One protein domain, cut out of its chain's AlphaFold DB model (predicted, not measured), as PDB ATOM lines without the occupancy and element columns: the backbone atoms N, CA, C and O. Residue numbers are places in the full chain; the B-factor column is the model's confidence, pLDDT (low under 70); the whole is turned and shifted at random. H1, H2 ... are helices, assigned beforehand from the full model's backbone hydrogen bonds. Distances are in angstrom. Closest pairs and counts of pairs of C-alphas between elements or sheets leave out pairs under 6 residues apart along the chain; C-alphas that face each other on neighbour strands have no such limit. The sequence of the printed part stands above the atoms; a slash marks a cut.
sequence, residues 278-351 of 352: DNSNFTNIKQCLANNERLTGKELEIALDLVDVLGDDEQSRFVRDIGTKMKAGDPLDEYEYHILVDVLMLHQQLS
ATOM      1  N   ASP A 278     129.928 106.469 203.876       42.69
ATOM      2  CA  ASP A 278     129.290 107.798 203.919       42.69
ATOM      3  C   ASP A 278     129.444 108.519 202.561       42.69
ATOM      4  O   ASP A 278     130.290 109.385 202.339       42.69
ATOM      5  N   ASN A 279     128.602 108.113 201.609       53.66
ATOM      6  CA  ASN A 279     128.589 108.551 200.220       53.66
ATOM      7  C   ASN A 279     127.981 109.942 200.044       53.66
ATOM      8  O   ASN A 279     127.963 110.438 198.923       53.66
ATOM      9  N   SER A 280     127.489 110.600 201.094       56.88
ATOM     10  CA  SER A 280     126.872 111.924 200.958       56.88
ATOM     11  C   SER A 280     127.896 112.977 200.505       56.88
ATOM     12  O   SER A 280     127.682 113.668 199.508       56.88
ATOM     13  N   ASN A 281     129.066 113.021 201.150       63.34
ATOM     14  CA  ASN A 281     130.135 113.962 200.806       63.34
ATOM     15  C   ASN A 281     130.818 113.593 199.483       63.34
ATOM     16  O   ASN A 281     131.069 114.471 198.666       63.34
ATOM     17  N   PHE A 282     131.064 112.306 199.220       71.88
ATOM     18  CA  PHE A 282     131.661 111.856 197.957       71.88
ATOM     19  C   PHE A 282     130.724 112.023 196.757       71.88
ATOM     20  O   PHE A 282     131.170 112.439 195.689       71.88
ATOM     21  N   THR A 283     129.420 111.799 196.929       69.00
ATOM     22  CA  THR A 283     128.421 112.088 195.888       69.00
ATOM     23  C   THR A 283     128.353 113.586 195.611       69.00
ATOM     24  O   THR A 283     128.366 113.982 194.447       69.00
ATOM     25  N   ASN A 284     128.378 114.426 196.652       71.75
ATOM     26  CA  ASN A 284     128.406 115.880 196.492       71.75
ATOM     27  C   ASN A 284     129.697 116.363 195.814       71.75
ATOM     28  O   ASN A 284     129.624 117.171 194.894       71.75
ATOM     29  N   ILE A 285     130.868 115.840 196.198       78.38
ATOM     30  CA  ILE A 285     132.151 116.160 195.549       78.38
ATOM     31  C   ILE A 285     132.100 115.784 194.066       78.38
ATOM     32  O   ILE A 285     132.405 116.614 193.211       78.38
ATOM     33  N   LYS A 286     131.643 114.566 193.756       76.75
ATOM     34  CA  LYS A 286     131.493 114.071 192.383       76.75
ATOM     35  C   LYS A 286     130.563 114.963 191.564       76.75
ATOM     36  O   LYS A 286     130.894 115.332 190.441       76.75
ATOM     37  N   GLN A 287     129.422 115.345 192.133       76.19
ATOM     38  CA  GLN A 287     128.431 116.178 191.461       76.19
ATOM     39  C   GLN A 287     128.922 117.617 191.250       76.19
ATOM     40  O   GLN A 287     128.765 118.150 190.153       76.19
ATOM     41  N   CYS A 288     129.570 118.223 192.247       78.44
ATOM     42  CA  CYS A 288     130.165 119.554 192.131       78.44
ATOM     43  C   CYS A 288     131.262 119.581 191.061       78.44
ATOM     44  O   CYS A 288     131.230 120.421 190.165       78.44
ATOM     45  N   LEU A 289     132.195 118.627 191.096       81.81
ATOM     46  CA  LEU A 289     133.293 118.563 190.131       81.81
ATOM     47  C   LEU A 289     132.796 118.270 188.708       81.81
ATOM     48  O   LEU A 289     133.253 118.917 187.768       81.81
ATOM     49  N   ALA A 290     131.808 117.382 188.541       76.62
ATOM     50  CA  ALA A 290     131.193 117.110 187.237       76.62
ATOM     51  C   ALA A 290     130.480 118.342 186.645       76.62
ATOM     52  O   ALA A 290     130.414 118.501 185.426       76.62
ATOM     53  N   ASN A 291     129.978 119.234 187.504       78.25
ATOM     54  CA  ASN A 291     129.322 120.481 187.112       78.25
ATOM     55  C   ASN A 291     130.288 121.681 187.012       78.25
ATOM     56  O   ASN A 291     129.839 122.786 186.708       78.25
ATOM     57  N   ASN A 292     131.597 121.488 187.228       80.00
ATOM     58  CA  ASN A 292     132.603 122.557 187.362       80.00
ATOM     59  C   ASN A 292     132.275 123.581 188.467       80.00
ATOM     60  O   ASN A 292     132.605 124.765 188.366       80.00
ATOM     61  N   GLU A 293     131.603 123.131 189.520       80.94
ATOM     62  CA  GLU A 293     131.291 123.927 190.697       80.94
ATOM     63  C   GLU A 293     132.431 123.839 191.717       80.94
ATOM     64  O   GLU A 293     133.060 122.799 191.917       80.94
ATOM     65  N   ARG A 294     132.705 124.961 192.387       82.88
ATOM     66  CA  ARG A 294     133.769 125.042 193.388       82.88
ATOM     67  C   ARG A 294     133.387 124.255 194.643       82.88
ATOM     68  O   ARG A 294     132.375 124.558 195.270       82.88
ATOM     69  N   LEU A 295     134.262 123.345 195.070       83.25
ATOM     70  CA  LEU A 295     134.159 122.691 196.376       83.25
ATOM     71  C   LEU A 295     134.370 123.706 197.508       83.25
ATOM     72  O   LEU A 295     135.267 124.552 197.456       83.25
ATOM     73  N   THR A 296     133.560 123.610 198.559       76.56
ATOM     74  CA  THR A 296     133.641 124.480 199.742       76.56
ATOM     75  C   THR A 296     133.475 123.667 201.014       76.56
ATOM     76  O   THR A 296     132.910 122.585 200.961       76.56
ATOM     77  N   GLY A 297     133.921 124.189 202.158       76.19
ATOM     78  CA  GLY A 297     133.651 123.564 203.454       76.19
ATOM     79  C   GLY A 297     134.227 122.151 203.571       76.19
ATOM     80  O   GLY A 297     135.386 121.924 203.225       76.19
ATOM     81  N   LYS A 298     133.407 121.219 204.063       67.19
ATOM     82  CA  LYS A 298     133.822 119.854 204.406       67.19
ATOM     83  C   LYS A 298     134.170 119.025 203.165       67.19
ATOM     84  O   LYS A 298     135.084 118.213 203.207       67.19
ATOM     85  N   GLU A 299     133.498 119.273 202.045       76.94
ATOM     86  CA  GLU A 299     133.771 118.639 200.755       76.94
ATOM     87  C   GLU A 299     135.159 119.012 200.220       76.94
ATOM     88  O   GLU A 299     135.861 118.169 199.667       76.94
ATOM     89  N   LEU A 300     135.580 120.267 200.419       82.44
ATOM     90  CA  LEU A 300     136.925 120.709 200.048       82.44
ATOM     91  C   LEU A 300     137.990 120.114 200.975       82.44
ATOM     92  O   LEU A 300     139.043 119.721 200.490       82.44
ATOM     93  N   GLU A 301     137.734 120.040 202.283       75.12
ATOM     94  CA  GLU A 301     138.661 119.418 203.242       75.12
ATOM     95  C   GLU A 301     138.907 117.943 202.895       75.12
ATOM     96  O   GLU A 301     140.053 117.543 202.719       75.12
ATOM     97  N   ILE A 302     137.835 117.176 202.667       75.31
ATOM     98  CA  ILE A 302     137.918 115.759 202.287       75.31
ATOM     99  C   ILE A 302     138.680 115.581 200.967       75.31
ATOM    100  O   ILE A 302     139.568 114.738 200.877       75.31
ATOM    101  N   ALA A 303     138.367 116.376 199.939       79.00
ATOM    102  CA  ALA A 303     139.047 116.267 198.649       79.00
ATOM    103  C   ALA A 303     140.540 116.633 198.731       79.00
ATOM    104  O   ALA A 303     141.339 116.111 197.956       79.00
ATOM    105  N   LEU A 304     140.925 117.522 199.653       82.12
ATOM    106  CA  LEU A 304     142.318 117.911 199.860       82.12
ATOM    107  C   LEU A 304     143.129 116.856 200.609       82.12
ATOM    108  O   LEU A 304     144.291 116.668 200.257       82.12
ATOM    109  N   ASP A 305     142.526 116.153 201.565       79.06
ATOM    110  CA  ASP A 305     143.184 115.054 202.278       79.06
ATOM    111  C   ASP A 305     143.553 113.902 201.325       79.06
ATOM    112  O   ASP A 305     144.622 113.309 201.453       79.06
ATOM    113  N   LEU A 306     142.728 113.640 200.301       80.19
ATOM    114  CA  LEU A 306     142.991 112.603 199.289       80.19
ATOM    115  C   LEU A 306     144.233 112.872 198.429       80.19
ATOM    116  O   LEU A 306     144.808 111.945 197.860       80.19
ATOM    117  N   VAL A 307     144.622 114.139 198.291       82.38
ATOM    118  CA  VAL A 307     145.712 114.575 197.405       82.38
ATOM    119  C   VAL A 307     146.929 115.100 198.172       82.38
ATOM    120  O   VAL A 307     147.887 115.583 197.558       82.38
ATOM    121  N   ASP A 308     146.922 114.994 199.503       78.12
ATOM    122  CA  ASP A 308     148.042 115.383 200.363       78.12
ATOM    123  C   ASP A 308     149.074 114.248 200.477       78.12
ATOM    124  O   ASP A 308     149.240 113.591 201.503       78.12
ATOM    125  N   VAL A 309     149.763 113.982 199.363       76.38
ATOM    126  CA  VAL A 309     150.742 112.891 199.246       76.38
ATOM    127  C   VAL A 309     152.176 113.334 199.569       76.38
ATOM    128  O   VAL A 309     152.643 114.406 199.165       76.38
ATOM    129  N   LEU A 310     152.911 112.470 200.280       60.69
ATOM    130  CA  LEU A 310     154.319 112.668 200.641       60.69
ATOM    131  C   LEU A 310     155.247 112.122 199.546       60.69
ATOM    132  O   LEU A 310     155.216 110.941 199.228       60.69
ATOM    133  N   GLY A 311     156.128 112.969 199.015       63.41
ATOM    134  CA  GLY A 311     157.084 112.601 197.965       63.41
ATOM    135  C   GLY A 311     157.565 113.828 197.196       63.41
ATOM    136  O   GLY A 311     157.079 114.933 197.435       63.41
ATOM    137  N   ASP A 312     158.525 113.678 196.285       75.81
ATOM    138  CA  ASP A 312     158.920 114.741 195.334       75.81
ATOM    139  C   ASP A 312     159.142 114.197 193.909       75.81
ATOM    140  O   ASP A 312     159.754 114.841 193.058       75.81
ATOM    141  N   ASP A 313     158.639 112.988 193.653       81.81
ATOM    142  CA  ASP A 313     158.558 112.397 192.323       81.81
ATOM    143  C   ASP A 313     157.446 113.056 191.480       81.81
ATOM    144  O   ASP A 313     156.600 113.805 191.982       81.81
ATOM    145  N   GLU A 314     157.464 112.794 190.172       72.38
ATOM    146  CA  GLU A 314     156.524 113.398 189.219       72.38
ATOM    147  C   GLU A 314     155.058 113.059 189.521       72.38
ATOM    148  O   GLU A 314     154.194 113.907 189.307       72.38
ATOM    149  N   GLN A 315     154.769 111.877 190.075       73.19
ATOM    150  CA  GLN A 315     153.404 111.463 190.412       73.19
ATOM    151  C   GLN A 315     152.912 112.214 191.653       73.19
ATOM    152  O   GLN A 315     151.826 112.792 191.642       73.19
ATOM    153  N   SER A 316     153.753 112.320 192.683       75.88
ATOM    154  CA  SER A 316     153.469 113.106 193.887       75.88
ATOM    155  C   SER A 316     153.285 114.600 193.593       75.88
ATOM    156  O   SER A 316     152.550 115.295 194.297       75.88
ATOM    157  N   ARG A 317     153.981 115.146 192.587       78.94
ATOM    158  CA  ARG A 317     153.779 116.537 192.137       78.94
ATOM    159  C   ARG A 317     152.460 116.696 191.386       78.94
ATOM    160  O   ARG A 317     151.698 117.595 191.722       78.94
ATOM    161  N   PHE A 318     152.163 115.783 190.464       80.69
ATOM    162  CA  PHE A 318     150.907 115.768 189.718       80.69
ATOM    163  C   PHE A 318     149.679 115.722 190.644       80.69
ATOM    164  O   PHE A 318     148.770 116.535 190.504       80.69
ATOM    165  N   VAL A 319     149.673 114.842 191.651       77.50
ATOM    166  CA  VAL A 319     148.551 114.734 192.605       77.50
ATOM    167  C   VAL A 319     148.378 116.022 193.429       77.50
ATOM    168  O   VAL A 319     147.257 116.493 193.618       77.50
ATOM    169  N   ARG A 320     149.470 116.678 193.849       84.38
ATOM    170  CA  ARG A 320     149.397 117.969 194.572       84.38
ATOM    171  C   ARG A 320     148.939 119.141 193.702       84.38
ATOM    172  O   ARG A 320     148.330 120.084 194.222       84.38
ATOM    173  N   ASP A 321     149.183 119.092 192.395       87.75
ATOM    174  CA  ASP A 321     148.677 120.096 191.456       87.75
ATOM    175  C   ASP A 321     147.139 120.056 191.362       87.75
ATOM    176  O   ASP A 321     146.509 121.119 191.336       87.75
ATOM    177  N   ILE A 322     146.518 118.869 191.468       86.56
ATOM    178  CA  ILE A 322     145.052 118.713 191.593       86.56
ATOM    179  C   ILE A 322     144.551 119.458 192.843       86.56
ATOM    180  O   ILE A 322     143.621 120.265 192.770       86.56
ATOM    181  N   GLY A 323     145.219 119.279 193.990       86.44
ATOM    182  CA  GLY A 323     144.900 120.000 195.232       86.44
ATOM    183  C   GLY A 323     145.060 121.521 195.133       86.44
ATOM    184  O   GLY A 323     144.279 122.282 195.714       86.44
ATOM    185  N   THR A 324     146.050 121.987 194.369       89.06
ATOM    186  CA  THR A 324     146.269 123.419 194.110       89.06
ATOM    187  C   THR A 324     145.132 124.020 193.279       89.06
ATOM    188  O   THR A 324     144.621 125.084 193.639       89.06
ATOM    189  N   LYS A 325     144.666 123.310 192.241       89.44
ATOM    190  CA  LYS A 325     143.508 123.716 191.426       89.44
ATOM    191  C   LYS A 325     142.215 123.767 192.238       89.44
ATOM    192  O   LYS A 325     141.504 124.771 192.196       89.44
ATOM    193  N   MET A 326     141.955 122.754 193.069       87.44
ATOM    194  CA  MET A 326     140.763 122.726 193.928       87.44
ATOM    195  C   MET A 326     140.722 123.897 194.925       87.44
ATOM    196  O   MET A 326     139.670 124.507 195.123       87.44
ATOM    197  N   LYS A 327     141.870 124.287 195.506       87.12
ATOM    198  CA  LYS A 327     141.974 125.471 196.389       87.12
ATOM    199  C   LYS A 327     141.674 126.777 195.648       87.12
ATOM    200  O   LYS A 327     140.994 127.652 196.201       87.12
ATOM    201  N   ALA A 328     142.167 126.900 194.414       87.06
ATOM    202  CA  ALA A 328     141.913 128.045 193.539       87.06
ATOM    203  C   ALA A 328     140.455 128.099 193.039       87.06
ATOM    204  O   ALA A 328     139.947 129.186 192.763       87.06
ATOM    205  N   GLY A 329     139.758 126.957 193.027       83.19
ATOM    206  CA  GLY A 329     138.426 126.809 192.439       83.19
ATOM    207  C   GLY A 329     138.467 126.647 190.921       83.19
ATOM    208  O   GLY A 329     137.470 126.927 190.260       83.19
ATOM    209  N   ASP A 330     139.617 126.235 190.384       88.69
ATOM    210  CA  ASP A 330     139.794 125.965 188.963       88.69
ATOM    211  C   ASP A 330     139.197 124.591 188.610       88.69
ATOM    212  O   ASP A 330     139.271 123.664 189.425       88.69
ATOM    213  N   PRO A 331     138.610 124.432 187.410       85.25
ATOM    214  CA  PRO A 331     138.077 123.150 186.968       85.25
ATOM    215  C   PRO A 331     139.202 122.129 186.761       85.25
ATOM    216  O   PRO A 331     140.302 122.474 186.315       85.25
ATOM    217  N   LEU A 332     138.901 120.867 187.062       86.38
ATOM    218  CA  LEU A 332     139.777 119.734 186.775       86.38
ATOM    219  C   LEU A 332     139.573 119.280 185.329       86.38
ATOM    220  O   LEU A 332     138.450 119.301 184.820       86.38
ATOM    221  N   ASP A 333     140.650 118.872 184.662       83.88
ATOM    222  CA  ASP A 333     140.514 118.181 183.383       83.88
ATOM    223  C   ASP A 333     140.010 116.736 183.566       83.88
ATOM    224  O   ASP A 333     139.883 116.233 184.683       83.88
ATOM    225  N   GLU A 334     139.673 116.064 182.463       72.75
ATOM    226  CA  GLU A 334     139.096 114.712 182.483       72.75
ATOM    227  C   GLU A 334     140.004 113.692 183.190       72.75
ATOM    228  O   GLU A 334     139.517 112.800 183.884       72.75
ATOM    229  N   TYR A 335     141.322 113.845 183.057       65.19
ATOM    230  CA  TYR A 335     142.289 112.941 183.663       65.19
ATOM    231  C   TYR A 335     142.476 113.242 185.155       65.19
ATOM    232  O   TYR A 335     142.499 112.329 185.972       65.19
ATOM    233  N   GLU A 336     142.532 114.514 185.536       79.88
ATOM    234  CA  GLU A 336     142.578 114.953 186.934       79.88
ATOM    235  C   GLU A 336     141.308 114.564 187.700       79.88
ATOM    236  O   GLU A 336     141.385 114.089 188.834       79.88
ATOM    237  N   TYR A 337     140.144 114.706 187.062       77.50
ATOM    238  CA  TYR A 337     138.866 114.249 187.596       77.50
ATOM    239  C   TYR A 337     138.867 112.732 187.796       77.50
ATOM    240  O   TYR A 337     138.495 112.265 188.868       77.50
ATOM    241  N   HIS A 338     139.326 111.966 186.802       63.59
ATOM    242  CA  HIS A 338     139.421 110.510 186.897       63.59
ATOM    243  C   HIS A 338     140.324 110.073 188.060       63.59
ATOM    244  O   HIS A 338     139.937 109.236 188.873       63.59
ATOM    245  N   ILE A 339     141.503 110.684 188.196       70.25
ATOM    246  CA  ILE A 339     142.434 110.360 189.281       70.25
ATOM    247  C   ILE A 339     141.828 110.687 190.648       70.25
ATOM    248  O   ILE A 339     141.924 109.880 191.567       70.25
ATOM    249  N   LEU A 340     141.162 111.829 190.805       71.31
ATOM    250  CA  LEU A 340     140.557 112.184 192.086       71.31
ATOM    251  C   LEU A 340     139.326 111.325 192.412       71.31
ATOM    252  O   LEU A 340     139.234 110.774 193.504       71.31
ATOM    253  N   VAL A 341     138.381 111.217 191.479       69.56
ATOM    254  CA  VAL A 341     137.042 110.662 191.723       69.56
ATOM    255  C   VAL A 341     136.984 109.155 191.532       69.56
ATOM    256  O   VAL A 341     136.328 108.467 192.310       69.56
ATOM    257  N   ASP A 342     137.645 108.634 190.506       57.75
ATOM    258  CA  ASP A 342     137.542 107.214 190.167       57.75
ATOM    259  C   ASP A 342     138.692 106.395 190.763       57.75
ATOM    260  O   ASP A 342     138.549 105.186 190.918       57.75
ATOM    261  N   VAL A 343     139.814 107.036 191.118       56.59
ATOM    262  CA  VAL A 343     140.983 106.354 191.692       56.59
ATOM    263  C   VAL A 343     141.141 106.663 193.179       56.59
ATOM    264  O   VAL A 343     141.050 105.748 193.989       56.59
ATOM    265  N   LEU A 344     141.347 107.921 193.576       65.75
ATOM    266  CA  LEU A 344     141.665 108.270 194.969       65.75
ATOM    267  C   LEU A 344     140.455 108.173 195.903       65.75
ATOM    268  O   LEU A 344     140.559 107.588 196.977       65.75
ATOM    269  N   MET A 345     139.295 108.693 195.493       68.12
ATOM    270  CA  MET A 345     138.053 108.539 196.257       68.12
ATOM    271  C   MET A 345     137.650 107.067 196.369       68.12
ATOM    272  O   MET A 345     137.261 106.638 197.450       68.12
ATOM    273  N   LEU A 346     137.810 106.288 195.293       57.94
ATOM    274  CA  LEU A 346     137.570 104.848 195.323       57.94
ATOM    275  C   LEU A 346     138.533 104.150 196.290       57.94
ATOM    276  O   LEU A 346     138.096 103.377 197.131       57.94
ATOM    277  N   HIS A 347     139.828 104.464 196.230       56.31
ATOM    278  CA  HIS A 347     140.805 103.923 197.172       56.31
ATOM    279  C   HIS A 347     140.460 104.267 198.619       56.31
ATOM    280  O   HIS A 347     140.525 103.389 199.471       56.31
ATOM    281  N   GLN A 348     140.045 105.500 198.909       62.00
ATOM    282  CA  GLN A 348     139.634 105.891 200.255       62.00
ATOM    283  C   GLN A 348     138.367 105.149 200.700       62.00
ATOM    284  O   GLN A 348     138.318 104.664 201.825       62.00
ATOM    285  N   GLN A 349     137.371 105.003 199.821       52.50
ATOM    286  CA  GLN A 349     136.166 104.203 200.079       52.50
ATOM    287  C   GLN A 349     136.484 102.728 200.347       52.50
ATOM    288  O   GLN A 349     135.733 102.069 201.049       52.50
ATOM    289  N   LEU A 350     137.579 102.214 199.791       46.50
ATOM    290  CA  LEU A 350     138.041 100.843 200.002       46.50
ATOM    291  C   LEU A 350     139.012 100.699 201.188       46.50
ATOM    292  O   LEU A 350     139.328  99.577 201.558       46.50
ATOM    293  N   SER A 351     139.505 101.807 201.753       41.69
ATOM    294  CA  SER A 351     140.512 101.822 202.833       41.69
ATOM    295  C   SER A 351     139.946 102.264 204.193       41.69
ATOM    296  O   SER A 351     140.719 102.467 205.131       41.69
TER     297      SER A 351
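What this domain is: This is residues 278 to 351 of the 352 residues of an uncharacterized protein of Legionella pneumophila (UniProt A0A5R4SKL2). Two pairs of helices are set nearly at right angles: H1 and H4 run side by side in opposite directions, and H2 and H3 form a helical hairpin whose two helices each run crosswise to H4. The hairpin is loosely closed, with H2 meeting the last part of H3, residues 323 to 327, while the earlier part of H3 reaches away from H2. The printed part has 74 residues with four named helices, H1, H2, H3 and H4 in that order, and no named strand; the class is all helix. The whole is compact, with a radius of gyration of the C-alphas of 11.4 A and spans of 32 by 28 by 22 A.

Where its parts are: Find C-alpha 279 at (128.589, 108.551, 200.220); there H1 begins, residues 279 to 290, and it runs 15.8 A from first to last C-alpha. Further on comes H2, residues 297 to 305, 12.8 A long. Look next at C-alpha 314, at (156.524, 113.398, 189.219), where H3 starts; it holds residues 314 to 328 and measures 21.1 A. H4, residues 334 to 350, is the longest helix by residues at 22.4 A, and it ends with C-alpha 350 at (138.041, 100.843, 200.002).

How they stand to each other: Start at H1, which touches H2 with residues 281 to 285 alone; the closest C-alphas are those of Asn 281 and Glu 299, 5.9 A apart. Their lines are about perpendicular, at 86 degrees. H2 and H3, the hairpin, touch at a shallow tilt of 11 degrees, opposite ways, and their closest C-alphas, of Leu 304 and Gly 323, are 5.7 A apart. H1 and H4 only just touch, with 3 pairs of C-alphas within 8 A, the closest being those of Lys 286 and Val 341 at 6.5 A; they run opposite ways at a shallow tilt of 5 degrees. Two of the three touching pairs are at a shallow tilt, and the packing is mostly aligned, only just. H3 and H4 are close but not clearly touching, about perpendicular at 81 degrees, with the C-alphas of Ile 322 and Glu 336 closest at 6.5 A. H2 and H4 are also close but not clearly touching, at 88 degrees, with the C-alphas of Ala 303 and Leu 340 closest at 7.9 A. H1 and H3 are apart. In H1, H2 and H3 every O i to N i+4 pair is within hydrogen-bond range; in H4, 9 of 13 are.

The domain as a whole: The two C-alphas farthest apart, those of Ser 280 and Asp 313, are 32.8 A from each other. The printed part has no cut; the link from H3 to H4 is tight, and the links from H1 to H2 and from H2 to H3 are short. Mean pLDDT, the model's own confidence, is 74.0 over the printed part, and 21 printed residues are under 70, among them residues 278 to 281 and 341 to 351.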